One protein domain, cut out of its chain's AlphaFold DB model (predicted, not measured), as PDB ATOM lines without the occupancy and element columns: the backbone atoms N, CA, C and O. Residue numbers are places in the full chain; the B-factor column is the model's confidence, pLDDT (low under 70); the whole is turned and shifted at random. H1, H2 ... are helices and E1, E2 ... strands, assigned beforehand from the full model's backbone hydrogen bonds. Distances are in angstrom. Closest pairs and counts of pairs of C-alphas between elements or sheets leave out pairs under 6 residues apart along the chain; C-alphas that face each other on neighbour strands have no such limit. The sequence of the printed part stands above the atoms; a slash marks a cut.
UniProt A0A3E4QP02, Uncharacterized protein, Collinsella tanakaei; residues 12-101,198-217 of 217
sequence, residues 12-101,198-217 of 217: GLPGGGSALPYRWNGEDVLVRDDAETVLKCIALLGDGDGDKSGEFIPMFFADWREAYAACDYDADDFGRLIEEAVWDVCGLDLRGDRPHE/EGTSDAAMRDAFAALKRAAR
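This is residues 12 to 101 and 198 to 217 of the 217 residues of an uncharacterized protein of Collinsella tanakaei (UniProt A0A3E4QP02). A small two-stranded hairpin, E1 and E2, sits at one end of a compact cluster of helices that mostly cross one another. H3 packs by E2 and the long H4 lies in the middle, with the hairpin on one side and the other long helix, H5, on the other; H5 crosses the ends of a helical hairpin of H1 and H2. The printed part has 110 residues, with two named strands and then five named helices in the order E1 E2 H1 H2 H3 H4 H5; the sheet is antiparallel, in the order E1 - E2, and the class is mostly helix. It is compact, with a radius of gyration of the C-alphas of 13.5 A, and spans 40 by 29 by 25 A.

E1, residues 18 to 24, begins with C-alpha 18 at (-21.057, 21.004, -52.748) and is 18.4 A long; E2, residues 27 to 31, is 12.5 A long. H4, residues 75 to 90, measures 21.6 A from C-alpha 75 at (0.318, 35.277, -49.399). H3 is residues 64 to 69, 8.5 A; H2 is residues 53 to 60, 10.2 A; H1 is residues 35 to 46, 16.2 A. H5, residues 200 to 215, is 22.0 A long and ends with C-alpha 215 at (-2.439, 36.560, -41.173).

E1 and E2 form a hairpin with 142 degrees between their directions; N 22 and O 29, and N 29 and O 22, are within hydrogen-bond range, each pair at 2.8 A. The closest C-alphas of E2 and H3, Val 29 and Ala 67, are 5.4 A apart; those of E1 and H4, Trp 24 and Leu 81, are 7.2 A apart. H3 and H4 only just touch, with 3 pairs of C-alphas within 8 A, the closest Tyr 68 and Phe 78 at 5.9 A. H4 touches H5 with residues 75 to 79 alone, C-alphas 79 and 213 being closest at 6.7 A, at a steep tilt of 40 degrees, opposite ways. H5 is about perpendicular to H2, at 83 degrees, and touches it with residues 208 to 215 alone, the closest C-alphas being Ser 53 and Leu 212, 5.0 A. H5 is also about perpendicular to H1, at 83 degrees; H1 touches it with residues 45 to 46 alone, Leu 45 and Met 205 having the closest C-alphas, 6.4 A. H1 and H2, a helical hairpin, touch at a shallow tilt of 18 degrees, closest at C-alphas 41 and 56, 6.4 A. Every O i to N i+4 pair is within hydrogen-bond range in H1, H3, H4 and H5, and 3 of 4 are in H2.

The C-alphas farthest apart, Pro 14 and Glu 198, are 42.2 A apart. Residues 102 to 197 are not printed, and C-alphas 101 and 198 are 14.0 A apart across the cut. Of the links that are printed whole, H1 to H2 is short and the others are tight. Mean pLDDT of the printed part is 76.6; it is under 70 at residues 46 to 50, 94 to 95, 98 to 101 and 198 to 217.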
ATOM      1  N   GLY A  12     -19.624  17.433 -55.347       91.06
ATOM      2  CA  GLY A  12     -20.036  17.022 -54.003       91.06
ATOM      3  C   GLY A  12     -18.836  16.882 -53.065       91.06
ATOM      4  O   GLY A  12     -17.824  16.287 -53.438       91.06
ATOM      5  N   LEU A  13     -18.948  17.406 -51.843       90.50
ATOM      6  CA  LEU A  13     -17.852  17.381 -50.872       90.50
ATOM      7  C   LEU A  13     -17.920  16.165 -49.930       90.50
ATOM      8  O   LEU A  13     -19.015  15.738 -49.538       90.50
ATOM      9  N   PRO A  14     -16.765  15.626 -49.488       82.62
ATOM     10  CA  PRO A  14     -16.723  14.649 -48.405       82.62
ATOM     11  C   PRO A  14     -17.337  15.241 -47.127       82.62
ATOM     12  O   PRO A  14     -16.847  16.235 -46.599       82.62
ATOM     13  N   GLY A  15     -18.415  14.632 -46.625       76.94
ATOM     14  CA  GLY A  15     -19.154  15.131 -45.454       76.94
ATOM     15  C   GLY A  15     -20.442  15.899 -45.775       76.94
ATOM     16  O   GLY A  15     -21.147  16.287 -44.847       76.94
ATOM     17  N   GLY A  16     -20.788  16.043 -47.058       80.69
ATOM     18  CA  GLY A  16     -22.020  16.690 -47.513       80.69
ATOM     19  C   GLY A  16     -21.800  18.111 -48.031       80.69
ATOM     20  O   GLY A  16     -20.765  18.729 -47.791       80.69
ATOM     21  N   GLY A  17     -22.794  18.620 -48.763       85.06
ATOM     22  CA  GLY A  17     -22.705  19.890 -49.485       85.06
ATOM     23  C   GLY A  17     -21.964  19.770 -50.819       85.06
ATOM     24  O   GLY A  17     -21.628  18.672 -51.277       85.06
ATOM     25  N   SER A  18     -21.723  20.914 -51.451       89.50
ATOM     26  CA  SER A  18     -21.057  21.004 -52.748       89.50
ATOM     27  C   SER A  18     -20.154  22.233 -52.835       89.50
ATOM     28  O   SER A  18     -20.319  23.177 -52.068       89.50
ATOM     29  N   ALA A  19     -19.222  22.223 -53.782       93.25
ATOM     30  CA  ALA A  19     -18.377  23.363 -54.109       93.25
ATOM     31  C   ALA A  19     -18.298  23.576 -55.622       93.25
ATOM     32  O   ALA A  19     -18.372  22.625 -56.402       93.25
ATOM     33  N   LEU A  20     -18.102  24.825 -56.016       92.56
ATOM     34  CA  LEU A  20     -17.772  25.240 -57.366       92.56
ATOM     35  C   LEU A  20     -16.258  25.084 -57.603       92.56
ATOM     36  O   LEU A  20     -15.470  25.653 -56.840       92.56
ATOM     37  N   PRO A  21     -15.823  24.365 -58.654       93.62
ATOM     38  CA  PRO A  21     -14.450  24.437 -59.143       93.62
ATOM     39  C   PRO A  21     -14.164  25.834 -59.706       93.62
ATOM     40  O   PRO A  21     -14.665  26.213 -60.764       93.62
ATOM     41  N   TYR A  22     -13.375  26.620 -58.978       92.75
ATOM     42  CA  TYR A  22     -12.965  27.964 -59.359       92.75
ATOM     43  C   TYR A  22     -11.543  27.933 -59.923       92.75
ATOM     44  O   TYR A  22     -10.591  27.563 -59.234       92.75
ATOM     45  N   ARG A  23     -11.392  28.307 -61.196       92.44
ATOM     46  CA  ARG A  23     -10.113  28.231 -61.909       92.44
ATOM     47  C   ARG A  23      -9.167  29.346 -61.456       92.44
ATOM     48  O   ARG A  23      -9.441  30.517 -61.705       92.44
ATOM     49  N   TRP A  24      -8.013  28.985 -60.902       94.81
ATOM     50  CA  TRP A  24      -6.958  29.925 -60.511       94.81
ATOM     51  C   TRP A  24      -5.578  29.364 -60.854       94.81
ATOM     52  O   TRP A  24      -5.319  28.193 -60.616       94.81
ATOM     53  N   ASN A  25      -4.703  30.159 -61.476       93.00
ATOM     54  CA  ASN A  25      -3.351  29.742 -61.896       93.00
ATOM     55  C   ASN A  25      -3.262  28.426 -62.702       93.00
ATOM     56  O   ASN A  25      -2.214  27.797 -62.776       93.00
ATOM     57  N   GLY A  26      -4.342  28.018 -63.376       91.19
ATOM     58  CA  GLY A  26      -4.369  26.749 -64.107       91.19
ATOM     59  C   GLY A  26      -4.689  25.523 -63.240       91.19
ATOM     60  O   GLY A  26      -4.620  24.401 -63.747       91.19
ATOM     61  N   GLU A  27      -5.113  25.736 -62.001       92.44
ATOM     62  CA  GLU A  27      -5.639  24.730 -61.083       92.44
ATOM     63  C   GLU A  27      -7.094  25.044 -60.719       92.44
ATOM     64  O   GLU A  27      -7.564  26.171 -60.887       92.44
ATOM     65  N   ASP A  28      -7.823  24.030 -60.259       93.38
ATOM     66  CA  ASP A  28      -9.197  24.197 -59.796       93.38
ATOM     67  C   ASP A  28      -9.199  24.233 -58.270       93.38
ATOM     68  O   ASP A  28      -8.856  23.252 -57.611       93.38
ATOM     69  N   VAL A  29      -9.610  25.368 -57.714       94.75
ATOM     70  CA  VAL A  29      -9.792  25.561 -56.278       94.75
ATOM     71  C   VAL A  29     -11.272  25.418 -55.950       94.75
ATOM     72  O   VAL A  29     -12.119  26.066 -56.554       94.75
ATOM     73  N   LEU A  30     -11.612  24.582 -54.973       95.44
ATOM     74  CA  LEU A  30     -13.006  24.343 -54.605       95.44
ATOM     75  C   LEU A  30     -13.538  25.437 -53.664       95.44
ATOM     76  O   LEU A  30     -13.116  25.537 -52.509       95.44
ATOM     77  N   VAL A  31     -14.511  26.217 -54.142       94.81
ATOM     78  CA  VAL A  31     -15.185  27.292 -53.391       94.81
ATOM     79  C   VAL A  31     -16.601  26.859 -53.013       94.81
ATOM     80  O   VAL A  31     -17.365  26.417 -53.866       94.81
ATOM     81  N   ARG A  32     -16.981  26.985 -51.739       94.12
ATOM     82  CA  ARG A  32     -18.356  26.733 -51.287       94.12
ATOM     83  C   ARG A  32     -19.240  27.915 -51.677       94.12
ATOM     84  O   ARG A  32     -19.187  28.974 -51.057       94.12
ATOM     85  N   ASP A  33     -20.042  27.711 -52.713       91.50
ATOM     86  CA  ASP A  33     -20.908  28.723 -53.316       91.50
ATOM     87  C   ASP A  33     -22.387  28.564 -52.937       91.50
ATOM     88  O   ASP A  33     -23.226  29.317 -53.429       91.50
ATOM     89  N   ASP A  34     -22.735  27.585 -52.095       92.06
ATOM     90  CA  ASP A  34     -24.120  27.368 -51.691       92.06
ATOM     91  C   ASP A  34     -24.680  28.566 -50.911       92.06
ATOM     92  O   ASP A  34     -23.968  29.268 -50.182       92.06
ATOM     93  N   ALA A  35     -25.980  28.814 -51.078       89.44
ATOM     94  CA  ALA A  35     -26.602  30.022 -50.557       89.44
ATOM     95  C   ALA A  35     -26.512  30.124 -49.023       89.44
ATOM     96  O   ALA A  35     -26.330  31.223 -48.499       89.44
ATOM     97  N   GLU A  36     -26.602  29.010 -48.292       92.38
ATOM     98  CA  GLU A  36     -26.442  28.997 -46.837       92.38
ATOM     99  C   GLU A  36     -25.026  29.405 -46.415       92.38
ATOM    100  O   GLU A  36     -24.880  30.257 -45.532       92.38
ATOM    101  N   THR A  37     -23.997  28.822 -47.030       91.56
ATOM    102  CA  THR A  37     -22.599  29.150 -46.730       91.56
ATOM    103  C   THR A  37     -22.297  30.608 -47.055       91.56
ATOM    104  O   THR A  37     -21.789  31.330 -46.195       91.56
ATOM    105  N   VAL A  38     -22.687  31.088 -48.238       87.56
ATOM    106  CA  VAL A  38     -22.422  32.478 -48.634       87.56
ATOM    107  C   VAL A  38     -23.161  33.478 -47.739       87.56
ATOM    108  O   VAL A  38     -22.575  34.482 -47.332       87.56
ATOM    109  N   LEU A  39     -24.411  33.206 -47.343       86.44
ATOM    110  CA  LEU A  39     -25.136  34.066 -46.398       86.44
ATOM    111  C   LEU A  39     -24.469  34.113 -45.014       86.44
ATOM    112  O   LEU A  39     -24.446  35.174 -44.387       86.44
ATOM    113  N   LYS A  40     -23.892  32.997 -44.543       88.06
ATOM    114  CA  LYS A  40     -23.082  32.976 -43.313       88.06
ATOM    115  C   LYS A  40     -21.804  33.794 -43.473       88.06
ATOM    116  O   LYS A  40     -21.485  34.567 -42.575       88.06
ATOM    117  N   CYS A  41     -21.121  33.682 -44.613       84.88
ATOM    118  CA  CYS A  41     -19.957  34.506 -44.933       84.88
ATOM    119  C   CYS A  41     -20.303  36.003 -44.931       84.88
ATOM    120  O   CYS A  41     -19.600  36.781 -44.293       84.88
ATOM    121  N   ILE A  42     -21.405  36.408 -45.577       79.56
ATOM    122  CA  ILE A  42     -21.888  37.801 -45.580       79.56
ATOM    123  C   ILE A  42     -22.149  38.288 -44.149       79.56
ATOM    124  O   ILE A  42     -21.705  39.373 -43.776       79.56
ATOM    125  N   ALA A  43     -22.847  37.489 -43.335       79.69
ATOM    126  CA  ALA A  43     -23.145  37.847 -41.951       79.69
ATOM    127  C   ALA A  43     -21.870  37.986 -41.101       79.69
ATOM    128  O   ALA A  43     -21.710  38.984 -40.400       79.69
ATOM    129  N   LEU A  44     -20.946  37.025 -41.219       83.12
ATOM    130  CA  LEU A  44     -19.657  37.022 -40.523       83.12
ATOM    131  C   LEU A  44     -18.842  38.279 -40.838       83.12
ATOM    132  O   LEU A  44     -18.280  38.910 -39.942       83.12
ATOM    133  N   LEU A  45     -18.787  38.630 -42.118       75.12
ATOM    134  CA  LEU A  45     -18.038  39.770 -42.619       75.12
ATOM    135  C   LEU A  45     -18.713  41.111 -42.262       75.12
ATOM    136  O   LEU A  45     -18.029  42.100 -42.008       75.12
ATOM    137  N   GLY A  46     -20.045  41.143 -42.158       68.50
ATOM    138  CA  GLY A  46     -20.800  42.339 -41.783       68.50
ATOM    139  C   GLY A  46     -20.760  42.702 -40.291       68.50
ATOM    140  O   GLY A  46     -21.109  43.830 -39.938       68.50
ATOM    141  N   ASP A  47     -20.376  41.785 -39.400       65.06
ATOM    142  CA  ASP A  47     -20.575  41.915 -37.946       65.06
ATOM    143  C   ASP A  47     -19.558  42.769 -37.167       65.06
ATOM    144  O   ASP A  47     -19.667  42.851 -35.949       65.06
ATOM    145  N   GLY A  48     -18.678  43.512 -37.846       56.06
ATOM    146  CA  GLY A  48     -17.932  44.642 -37.273       56.06
ATOM    147  C   GLY A  48     -16.936  44.304 -36.148       56.06
ATOM    148  O   GLY A  48     -17.307  43.960 -35.031       56.06
ATOM    149  N   ASP A  49     -15.661  44.551 -36.445       59.12
ATOM    150  CA  ASP A  49     -14.462  44.457 -35.600       59.12
ATOM    151  C   ASP A  49     -13.775  43.079 -35.514       59.12
ATOM    152  O   ASP A  49     -14.334  42.052 -35.116       59.12
ATOM    153  N   GLY A  50     -12.474  43.109 -35.822       65.31
ATOM    154  CA  GLY A  50     -11.531  42.010 -35.636       65.31
ATOM    155  C   GLY A  50     -11.179  41.242 -36.908       65.31
ATOM    156  O   GLY A  50     -11.842  41.328 -37.936       65.31
ATOM    157  N   ASP A  51     -10.096  40.475 -36.815       74.56
ATOM    158  CA  ASP A  51      -9.699  39.538 -37.857       74.56
ATOM    159  C   ASP A  51     -10.680  38.360 -37.916       74.56
ATOM    160  O   ASP A  51     -10.814  37.616 -36.942       74.56
ATOM    161  N   LYS A  52     -11.371  38.193 -39.047       82.75
ATOM    162  CA  LYS A  52     -12.283  37.064 -39.300       82.75
ATOM    163  C   LYS A  52     -11.697  36.039 -40.265       82.75
ATOM    164  O   LYS A  52     -12.370  35.065 -40.589       82.75
ATOM    165  N   SER A  53     -10.448  36.222 -40.696       80.25
ATOM    166  CA  SER A  53      -9.769  35.360 -41.669       80.25
ATOM    167  C   SER A  53      -9.810  33.884 -41.310       80.25
ATOM    168  O   SER A  53     -10.218  33.061 -42.127       80.25
ATOM    169  N   GLY A  54      -9.461  33.564 -40.063       85.06
ATOM    170  CA  GLY A  54      -9.412  32.196 -39.558       85.06
ATOM    171  C   GLY A  54     -10.766  31.485 -39.532       85.06
ATOM    172  O   GLY A  54     -10.788  30.263 -39.463       85.06
ATOM    173  N   GLU A  55     -11.878  32.218 -39.605       89.69
ATOM    174  CA  GLU A  55     -13.230  31.653 -39.693       89.69
ATOM    175  C   GLU A  55     -13.761  31.692 -41.132       89.69
ATOM    176  O   GLU A  55     -14.293  30.701 -41.628       89.69
ATOM    177  N   PHE A  56     -13.560  32.812 -41.826       89.94
ATOM    178  CA  PHE A  56     -14.028  33.025 -43.191       89.94
ATOM    179  C   PHE A  56     -13.360  32.074 -44.193       89.94
ATOM    180  O   PHE A  56     -14.053  31.389 -44.941       89.94
ATOM    181  N   ILE A  57     -12.025  31.998 -44.197       91.81
ATOM    182  CA  ILE A  57     -11.252  31.221 -45.179       91.81
ATOM    183  C   ILE A  57     -11.640  29.729 -45.175       91.81
ATOM    184  O   ILE A  57     -11.986  29.213 -46.240       91.81
ATOM    185  N   PRO A  58     -11.641  29.011 -44.031       92.75
ATOM    186  CA  PRO A  58     -12.025  27.596 -44.022       92.75
ATOM    187  C   PRO A  58     -13.521  27.365 -44.274       92.75
ATOM    188  O   PRO A  58     -13.902  26.254 -44.643       92.75
ATOM    189  N   MET A  59     -14.372  28.379 -44.076       92.94
ATOM    190  CA  MET A  59     -15.786  28.314 -44.445       92.94
ATOM    191  C   MET A  59     -15.954  28.421 -45.965       92.94
ATOM    192  O   MET A  59     -16.652  27.601 -46.562       92.94
ATOM    193  N   PHE A  60     -15.269  29.384 -46.584       93.19
ATOM    194  CA  PHE A  60     -15.408  29.721 -47.999       93.19
ATOM    195  C   PHE A  60     -14.728  28.714 -48.938       93.19
ATOM    196  O   PHE A  60     -15.309  28.347 -49.955       93.19
ATOM    197  N   PHE A  61     -13.544  28.196 -48.595       95.00
ATOM    198  CA  PHE A  61     -12.864  27.169 -49.397       95.00
ATOM    199  C   PHE A  61     -13.117  25.768 -48.855       95.00
ATOM    200  O   PHE A  61     -13.020  25.538 -47.646       95.00
ATOM    201  N   ALA A  62     -13.386  24.816 -49.753       94.81
ATOM    202  CA  ALA A  62     -13.577  23.421 -49.372       94.81
ATOM    203  C   ALA A  62     -12.346  22.868 -48.641       94.81
ATOM    204  O   ALA A  62     -12.485  22.318 -47.544       94.81
ATOM    205  N   ASP A  63     -11.170  23.122 -49.222       94.81
ATOM    206  CA  ASP A  63      -9.856  22.979 -48.608       94.81
ATOM    207  C   ASP A  63      -9.028  24.243 -48.892       94.81
ATOM    208  O   ASP A  63      -8.556  24.487 -50.004       94.81
ATOM    209  N   TRP A  64      -8.857  25.081 -47.872       94.62
ATOM    210  CA  TRP A  64      -8.093  26.318 -48.014       94.62
ATOM    211  C   TRP A  64      -6.585  26.086 -48.168       94.62
ATOM    212  O   TRP A  64      -5.880  26.980 -48.630       94.62
ATOM    213  N   ARG A  65      -6.066  24.913 -47.782       94.94
ATOM    214  CA  ARG A  65      -4.643  24.586 -47.940       94.94
ATOM    215  C   ARG A  65      -4.328  24.242 -49.385       94.94
ATOM    216  O   ARG A  65      -3.270  24.640 -49.858       94.94
ATOM    217  N   GLU A  66      -5.237  23.553 -50.073       95.19
ATOM    218  CA  GLU A  66      -5.145  23.354 -51.525       95.19
ATOM    219  C   GLU A  66      -5.264  24.692 -52.258       95.19
ATOM    220  O   GLU A  66      -4.441  24.986 -53.118       95.19
ATOM    221  N   ALA A  67      -6.196  25.556 -51.839       95.38
ATOM    222  CA  ALA A  67      -6.299  26.916 -52.368       95.38
ATOM    223  C   ALA A  67      -4.991  27.715 -52.198       95.38
ATOM    224  O   ALA A  67      -4.563  28.408 -53.115       95.38
ATOM    225  N   TYR A  68      -4.331  27.595 -51.041       95.31
ATOM    226  CA  TYR A  68      -3.049  28.256 -50.790       95.31
ATOM    227  C   TYR A  68      -1.887  27.627 -51.574       95.31
ATOM    228  O   TYR A  68      -0.984  28.334 -52.016       95.31
ATOM    229  N   ALA A  69      -1.915  26.308 -51.784       95.88
ATOM    230  CA  ALA A  69      -0.937  25.607 -52.612       95.88
ATOM    231  C   ALA A  69      -1.048  26.001 -54.096       95.88
ATOM    232  O   ALA A  69      -0.016  26.212 -54.724       95.88
ATOM    233  N   ALA A  70      -2.264  26.201 -54.620       96.12
ATOM    234  CA  ALA A  70      -2.508  26.720 -55.976       96.12
ATOM    235  C   ALA A  70      -1.979  28.158 -56.188       96.12
ATOM    236  O   ALA A  70      -1.836  28.636 -57.316       96.12
ATOM    237  N   CYS A  71      -1.680  28.855 -55.090       95.06
ATOM    238  CA  CYS A  71      -1.013  30.152 -55.063       95.06
ATOM    239  C   CYS A  71       0.504  30.034 -54.832       95.06
ATOM    240  O   CYS A  71       1.123  31.019 -54.447       95.06
ATOM    241  N   ASP A  72       1.111  28.850 -54.986       95.31
ATOM    242  CA  ASP A  72       2.527  28.586 -54.678       95.31
ATOM    243  C   ASP A  72       2.933  28.984 -53.243       95.31
ATOM    244  O   ASP A  72       4.088  29.323 -52.972       95.31
ATOM    245  N   TYR A  73       1.983  28.939 -52.299       92.56
ATOM    246  CA  TYR A  73       2.149  29.452 -50.934       92.56
ATOM    247  C   TYR A  73       2.525  30.948 -50.882       92.56
ATOM    248  O   TYR A  73       3.173  31.400 -49.935       92.56
ATOM    249  N   ASP A  74       2.131  31.724 -51.894       93.31
ATOM    250  CA  ASP A  74       2.269  33.176 -51.934       93.31
ATOM    251  C   ASP A  74       1.051  33.844 -51.277       93.31
ATOM    252  O   ASP A  74      -0.092  33.736 -51.726       93.31
ATOM    253  N   ALA A  75       1.313  34.562 -50.189       89.62
ATOM    254  CA  ALA A  75       0.318  35.277 -49.399       89.62
ATOM    255  C   ALA A  75      -0.451  36.354 -50.182       89.62
ATOM    256  O   ALA A  75      -1.649  36.557 -49.966       89.62
ATOM    257  N   ASP A  76       0.243  37.076 -51.064       90.31
ATOM    258  CA  ASP A  76      -0.342  38.161 -51.842       90.31
ATOM    259  C   ASP A  76      -1.176  37.603 -53.005       90.31
ATOM    260  O   ASP A  76      -2.206  38.190 -53.344       90.31
ATOM    261  N   ASP A  77      -0.772  36.479 -53.611       93.25
ATOM    262  CA  ASP A  77      -1.595  35.774 -54.603       93.25
ATOM    263  C   ASP A  77      -2.832  35.136 -53.978       93.25
ATOM    264  O   ASP A  77      -3.931  35.287 -54.510       93.25
ATOM    265  N   PHE A  78      -2.691  34.544 -52.794       93.75
ATOM    266  CA  PHE A  78      -3.830  34.002 -52.061       93.75
ATOM    267  C   PHE A  78      -4.839  35.087 -51.668       93.75
ATOM    268  O   PHE A  78      -6.050  34.896 -51.789       93.75
ATOM    269  N   GLY A  79      -4.351  36.271 -51.285       90.06
ATOM    270  CA  GLY A  79      -5.195  37.448 -51.089       90.06
ATOM    271  C   GLY A  79      -5.978  37.832 -52.351       90.06
ATOM    272  O   GLY A  79      -7.177  38.099 -52.263       90.06
ATOM    273  N   ARG A  80      -5.343  37.799 -53.532       91.44
ATOM    274  CA  ARG A  80      -6.022  38.070 -54.814       91.44
ATOM    275  C   ARG A  80      -7.060  37.006 -55.160       91.44
ATOM    276  O   ARG A  80      -8.150  37.379 -55.586       91.44
ATOM    277  N   LEU A  81      -6.747  35.727 -54.952       93.94
ATOM    278  CA  LEU A  81      -7.695  34.628 -55.143       93.94
ATOM    279  C   LEU A  81      -8.959  34.858 -54.308       93.94
ATOM    280  O   LEU A  81     -10.065  34.773 -54.832       93.94
ATOM    281  N   ILE A  82      -8.800  35.193 -53.025       91.25
ATOM    282  CA  ILE A  82      -9.927  35.483 -52.131       91.25
ATOM    283  C   ILE A  82     -10.759  36.653 -52.662       91.25
ATOM    284  O   ILE A  82     -11.979  36.543 -52.749       91.25
ATOM    285  N   GLU A  83     -10.109  37.758 -53.028       87.69
ATOM    286  CA  GLU A  83     -10.783  38.956 -53.539       87.69
ATOM    287  C   GLU A  83     -11.597  38.685 -54.812       87.69
ATOM    288  O   GLU A  83     -12.751  39.110 -54.902       87.69
ATOM    289  N   GLU A  84     -11.023  37.971 -55.783       89.81
ATOM    290  CA  GLU A  84     -11.712  37.656 -57.038       89.81
ATOM    291  C   GLU A  84     -12.804  36.596 -56.845       89.81
ATOM    292  O   GLU A  84     -13.929  36.799 -57.302       89.81
ATOM    293  N   ALA A  85     -12.535  35.519 -56.100       90.69
ATOM    294  CA  ALA A  85     -13.516  34.460 -55.867       90.69
ATOM    295  C   ALA A  85     -14.738  34.971 -55.087       90.69
ATOM    296  O   ALA A  85     -15.872  34.641 -55.428       90.69
ATOM    297  N   VAL A  86     -14.539  35.813 -54.068       85.69
ATOM    298  CA  VAL A  86     -15.647  36.419 -53.312       85.69
ATOM    299  C   VAL A  86     -16.468  37.360 -54.182       85.69
ATOM    300  O   VAL A  86     -17.697  37.363 -54.090       85.69
ATOM    301  N   TRP A  87     -15.824  38.132 -55.052       83.50
ATOM    302  CA  TRP A  87     -16.567  38.941 -56.004       83.50
ATOM    303  C   TRP A  87     -17.374  38.073 -56.975       83.50
ATOM    304  O   TRP A  87     -18.564  38.314 -57.173       83.50
ATOM    305  N   ASP A  88     -16.744  37.075 -57.589       83.81
ATOM    306  CA  ASP A  88     -17.376  36.285 -58.641       83.81
ATOM    307  C   ASP A  88     -18.505  35.393 -58.110       83.81
ATOM    308  O   ASP A  88     -19.527  35.252 -58.784       83.81
ATOM    309  N   VAL A  89     -18.348  34.836 -56.904       82.00
ATOM    310  CA  VAL A  89     -19.320  33.924 -56.277       82.00
ATOM    311  C   VAL A  89     -20.368  34.673 -55.455       82.00
ATOM    312  O   VAL A  89     -21.560  34.373 -55.541       82.00
ATOM    313  N   CYS A  90     -19.948  35.653 -54.654       74.25
ATOM    314  CA  CYS A  90     -20.828  36.329 -53.698       74.25
ATOM    315  C   CYS A  90     -21.330  37.690 -54.202       74.25
ATOM    316  O   CYS A  90     -22.220  38.270 -53.583       74.25
ATOM    317  N   GLY A  91     -20.745  38.245 -55.270       72.38
ATOM    318  CA  GLY A  91     -21.010  39.625 -55.697       72.38
ATOM    319  C   GLY A  91     -20.538  40.676 -54.687       72.38
ATOM    320  O   GLY A  91     -20.977  41.823 -54.746       72.38
ATOM    321  N   LEU A  92     -19.683  40.290 -53.734       72.56
ATOM    322  CA  LEU A  92     -19.173  41.172 -52.691       72.56
ATOM    323  C   LEU A  92     -17.871  41.815 -53.153       72.56
ATOM    324  O   LEU A  92     -16.886  41.129 -53.421       72.56
ATOM    325  N   ASP A  93     -17.860  43.141 -53.225       73.75
ATOM    326  CA  ASP A  93     -16.645  43.881 -53.529       73.75
ATOM    327  C   ASP A  93     -15.820  44.110 -52.262       73.75
ATOM    328  O   ASP A  93     -16.163  44.924 -51.407       73.75
ATOM    329  N   LEU A  94     -14.714  43.381 -52.159       69.75
ATOM    330  CA  LEU A  94     -13.797  43.483 -51.029       69.75
ATOM    331  C   LEU A  94     -12.809  44.648 -51.161       69.75
ATOM    332  O   LEU A  94     -12.266  45.115 -50.157       69.75
ATOM    333  N   ARG A  95     -12.569  45.129 -52.387       68.94
ATOM    334  CA  ARG A  95     -11.642  46.236 -52.655       68.94
ATOM    335  C   ARG A  95     -12.318  47.591 -52.483       68.94
ATOM    336  O   ARG A  95     -11.631  48.567 -52.161       68.94
ATOM    337  N   GLY A  96     -13.638  47.650 -52.646       72.06
ATOM    338  CA  GLY A  96     -14.432  48.882 -52.609       72.06
ATOM    339  C   GLY A  96     -14.172  49.773 -53.829       72.06
ATOM    340  O   GLY A  96     -14.265  50.998 -53.733       72.06
ATOM    341  N   ASP A  97     -13.739  49.179 -54.942       75.88
ATOM    342  CA  ASP A  97     -13.421  49.853 -56.203       75.88
ATOM    343  C   ASP A  97     -14.395  49.501 -57.342       75.88
ATOM    344  O   ASP A  97     -14.310  50.072 -58.435       75.88
ATOM    345  N   ARG A  98     -15.362  48.615 -57.086       68.62
ATOM    346  CA  ARG A  98     -16.378  48.182 -58.043       68.62
ATOM    347  C   ARG A  98     -17.666  48.998 -57.880       68.62
ATOM    348  O   ARG A  98     -18.036  49.421 -56.780       68.62
ATOM    349  N   PRO A  99     -18.387  49.247 -58.987       67.25
ATOM    350  CA  PRO A  99     -19.658  49.953 -58.930       67.25
ATOM    351  C   PRO A  99     -20.695  49.126 -58.163       67.25
ATOM    352  O   PRO A  99     -20.895  47.947 -58.460       67.25
ATOM    353  N   HIS A 100     -21.393  49.767 -57.229       62.91
ATOM    354  CA  HIS A 100     -22.513  49.189 -56.493       62.91
ATOM    355  C   HIS A 100     -23.789  50.001 -56.746       62.91
ATOM    356  O   HIS A 100     -23.755  51.230 -56.818       62.91
ATOM    357  N   GLU A 101     -24.919  49.310 -56.900       65.31
ATOM    358  CA  GLU A 101     -26.241  49.935 -56.808       65.31
ATOM    359  C   GLU A 101     -26.743  49.836 -55.362       65.31
ATOM    360  O   GLU A 101     -26.359  48.928 -54.623       65.31
ATOM    361  N   GLU A 198     -21.082  56.927 -44.489       33.22
ATOM    362  CA  GLU A 198     -20.702  56.594 -45.869       33.22
ATOM    363  C   GLU A 198     -19.183  56.335 -45.907       33.22
ATOM    364  O   GLU A 198     -18.393  57.191 -45.502       33.22
ATOM    365  N   GLY A 199     -18.791  55.104 -46.254       37.56
ATOM    366  CA  GLY A 199     -17.400  54.628 -46.234       37.56
ATOM    367  C   GLY A 199     -17.005  53.652 -45.110       37.56
ATOM    368  O   GLY A 199     -15.885  53.152 -45.141       37.56
ATOM    369  N   THR A 200     -17.873  53.329 -44.139       34.47
ATOM    370  CA  THR A 200     -17.467  52.503 -42.968       34.47
ATOM    371  C   THR A 200     -17.807  51.012 -43.065       34.47
ATOM    372  O   THR A 200     -17.122  50.207 -42.450       34.47
ATOM    373  N   SER A 201     -18.808  50.617 -43.864       36.38
ATOM    374  CA  SER A 201     -19.010  49.202 -44.248       36.38
ATOM    375  C   SER A 201     -17.782  48.689 -45.005       36.38
ATOM    376  O   SER A 201     -17.223  47.649 -44.680       36.38
ATOM    377  N   ASP A 202     -17.311  49.515 -45.940       41.34
ATOM    378  CA  ASP A 202     -16.035  49.373 -46.629       41.34
ATOM    379  C   ASP A 202     -14.866  49.317 -45.646       41.34
ATOM    380  O   ASP A 202     -13.982  48.500 -45.820       41.34
ATOM    381  N   ALA A 203     -14.845  50.154 -44.604       34.38
ATOM    382  CA  ALA A 203     -13.755  50.182 -43.630       34.38
ATOM    383  C   ALA A 203     -13.717  48.943 -42.723       34.38
ATOM    384  O   ALA A 203     -12.643  48.403 -42.518       34.38
ATOM    385  N   ALA A 204     -14.857  48.453 -42.223       34.41
ATOM    386  CA  ALA A 204     -14.913  47.261 -41.371       34.41
ATOM    387  C   ALA A 204     -14.581  45.979 -42.154       34.41
ATOM    388  O   ALA A 204     -13.842  45.127 -41.661       34.41
ATOM    389  N   MET A 205     -15.053  45.893 -43.404       36.50
ATOM    390  CA  MET A 205     -14.621  44.871 -44.358       36.50
ATOM    391  C   MET A 205     -13.122  45.019 -44.630       36.50
ATOM    392  O   MET A 205     -12.364  44.090 -44.371       36.50
ATOM    393  N   ARG A 206     -12.655  46.204 -45.046       37.81
ATOM    394  CA  ARG A 206     -11.231  46.499 -45.289       37.81
ATOM    395  C   ARG A 206     -10.343  46.246 -44.069       37.81
ATOM    396  O   ARG A 206      -9.195  45.870 -44.267       37.81
ATOM    397  N   ASP A 207     -10.833  46.395 -42.841       37.28
ATOM    398  CA  ASP A 207     -10.094  46.124 -41.601       37.28
ATOM    399  C   ASP A 207     -10.008  44.620 -41.303       37.28
ATOM    400  O   ASP A 207      -8.924  44.133 -40.964       37.28
ATOM    401  N   ALA A 208     -11.097  43.868 -41.512       35.16
ATOM    402  CA  ALA A 208     -11.073  42.403 -41.508       35.16
ATOM    403  C   ALA A 208     -10.147  41.855 -42.617       35.16
ATOM    404  O   ALA A 208      -9.414  40.893 -42.389       35.16
ATOM    405  N   PHE A 209     -10.082  42.526 -43.774       42.62
ATOM    406  CA  PHE A 209      -9.180  42.205 -44.889       42.62
ATOM    407  C   PHE A 209      -7.725  42.612 -44.647       42.62
ATOM    408  O   PHE A 209      -6.807  41.852 -44.950       42.62
ATOM    409  N   ALA A 210      -7.474  43.768 -44.035       37.62
ATOM    410  CA  ALA A 210      -6.142  44.164 -43.596       37.62
ATOM    411  C   ALA A 210      -5.607  43.204 -42.526       37.62
ATOM    412  O   ALA A 210      -4.390  43.083 -42.369       37.62
ATOM    413  N   ALA A 211      -6.495  42.552 -41.775       32.72
ATOM    414  CA  ALA A 211      -6.145  41.495 -40.843       32.72
ATOM    415  C   ALA A 211      -5.878  40.153 -41.556       32.72
ATOM    416  O   ALA A 211      -4.814  39.581 -41.342       32.72
ATOM    417  N   LEU A 212      -6.710  39.761 -42.529       30.83
ATOM    418  CA  LEU A 212      -6.460  38.644 -43.463       30.83
ATOM    419  C   LEU A 212      -5.078  38.742 -44.135       30.83
ATOM    420  O   LEU A 212      -4.290  37.799 -44.113       30.83
ATOM    421  N   LYS A 213      -4.737  39.929 -44.653       32.03
ATOM    422  CA  LYS A 213      -3.446  40.230 -45.294       32.03
ATOM    423  C   LYS A 213      -2.261  40.206 -44.320       32.03
ATOM    424  O   LYS A 213      -1.116  40.058 -44.740       32.03
ATOM    425  N   ARG A 214      -2.507  40.382 -43.017       34.72
ATOM    426  CA  ARG A 214      -1.496  40.214 -41.958       34.72
ATOM    427  C   ARG A 214      -1.339  38.749 -41.549       34.72
ATOM    428  O   ARG A 214      -0.222  38.361 -41.242       34.72
ATOM    429  N   ALA A 215      -2.423  37.974 -41.549       30.22
ATOM    430  CA  ALA A 215      -2.439  36.560 -41.173       30.22
ATOM    431  C   ALA A 215      -1.874  35.630 -42.260       30.22
ATOM    432  O   ALA A 215      -1.389  34.551 -41.939       30.22
ATOM    433  N   ALA A 216      -1.911  36.053 -43.525       29.78
ATOM    434  CA  ALA A 216      -1.284  35.341 -44.636       29.78
ATOM    435  C   ALA A 216       0.253  35.518 -44.703       29.78
ATOM    436  O   ALA A 216       0.881  34.883 -45.539       29.78
ATOM    437  N   ARG A 217       0.863  36.363 -43.856       30.50
ATOM    438  CA  ARG A 217       2.323  36.584 -43.792       30.50
ATOM    439  C   ARG A 217       3.045  35.621 -42.858       30.50
ATOM    440  O   ARG A 217       2.459  35.267 -41.814       30.50
TER     441      ARG A 217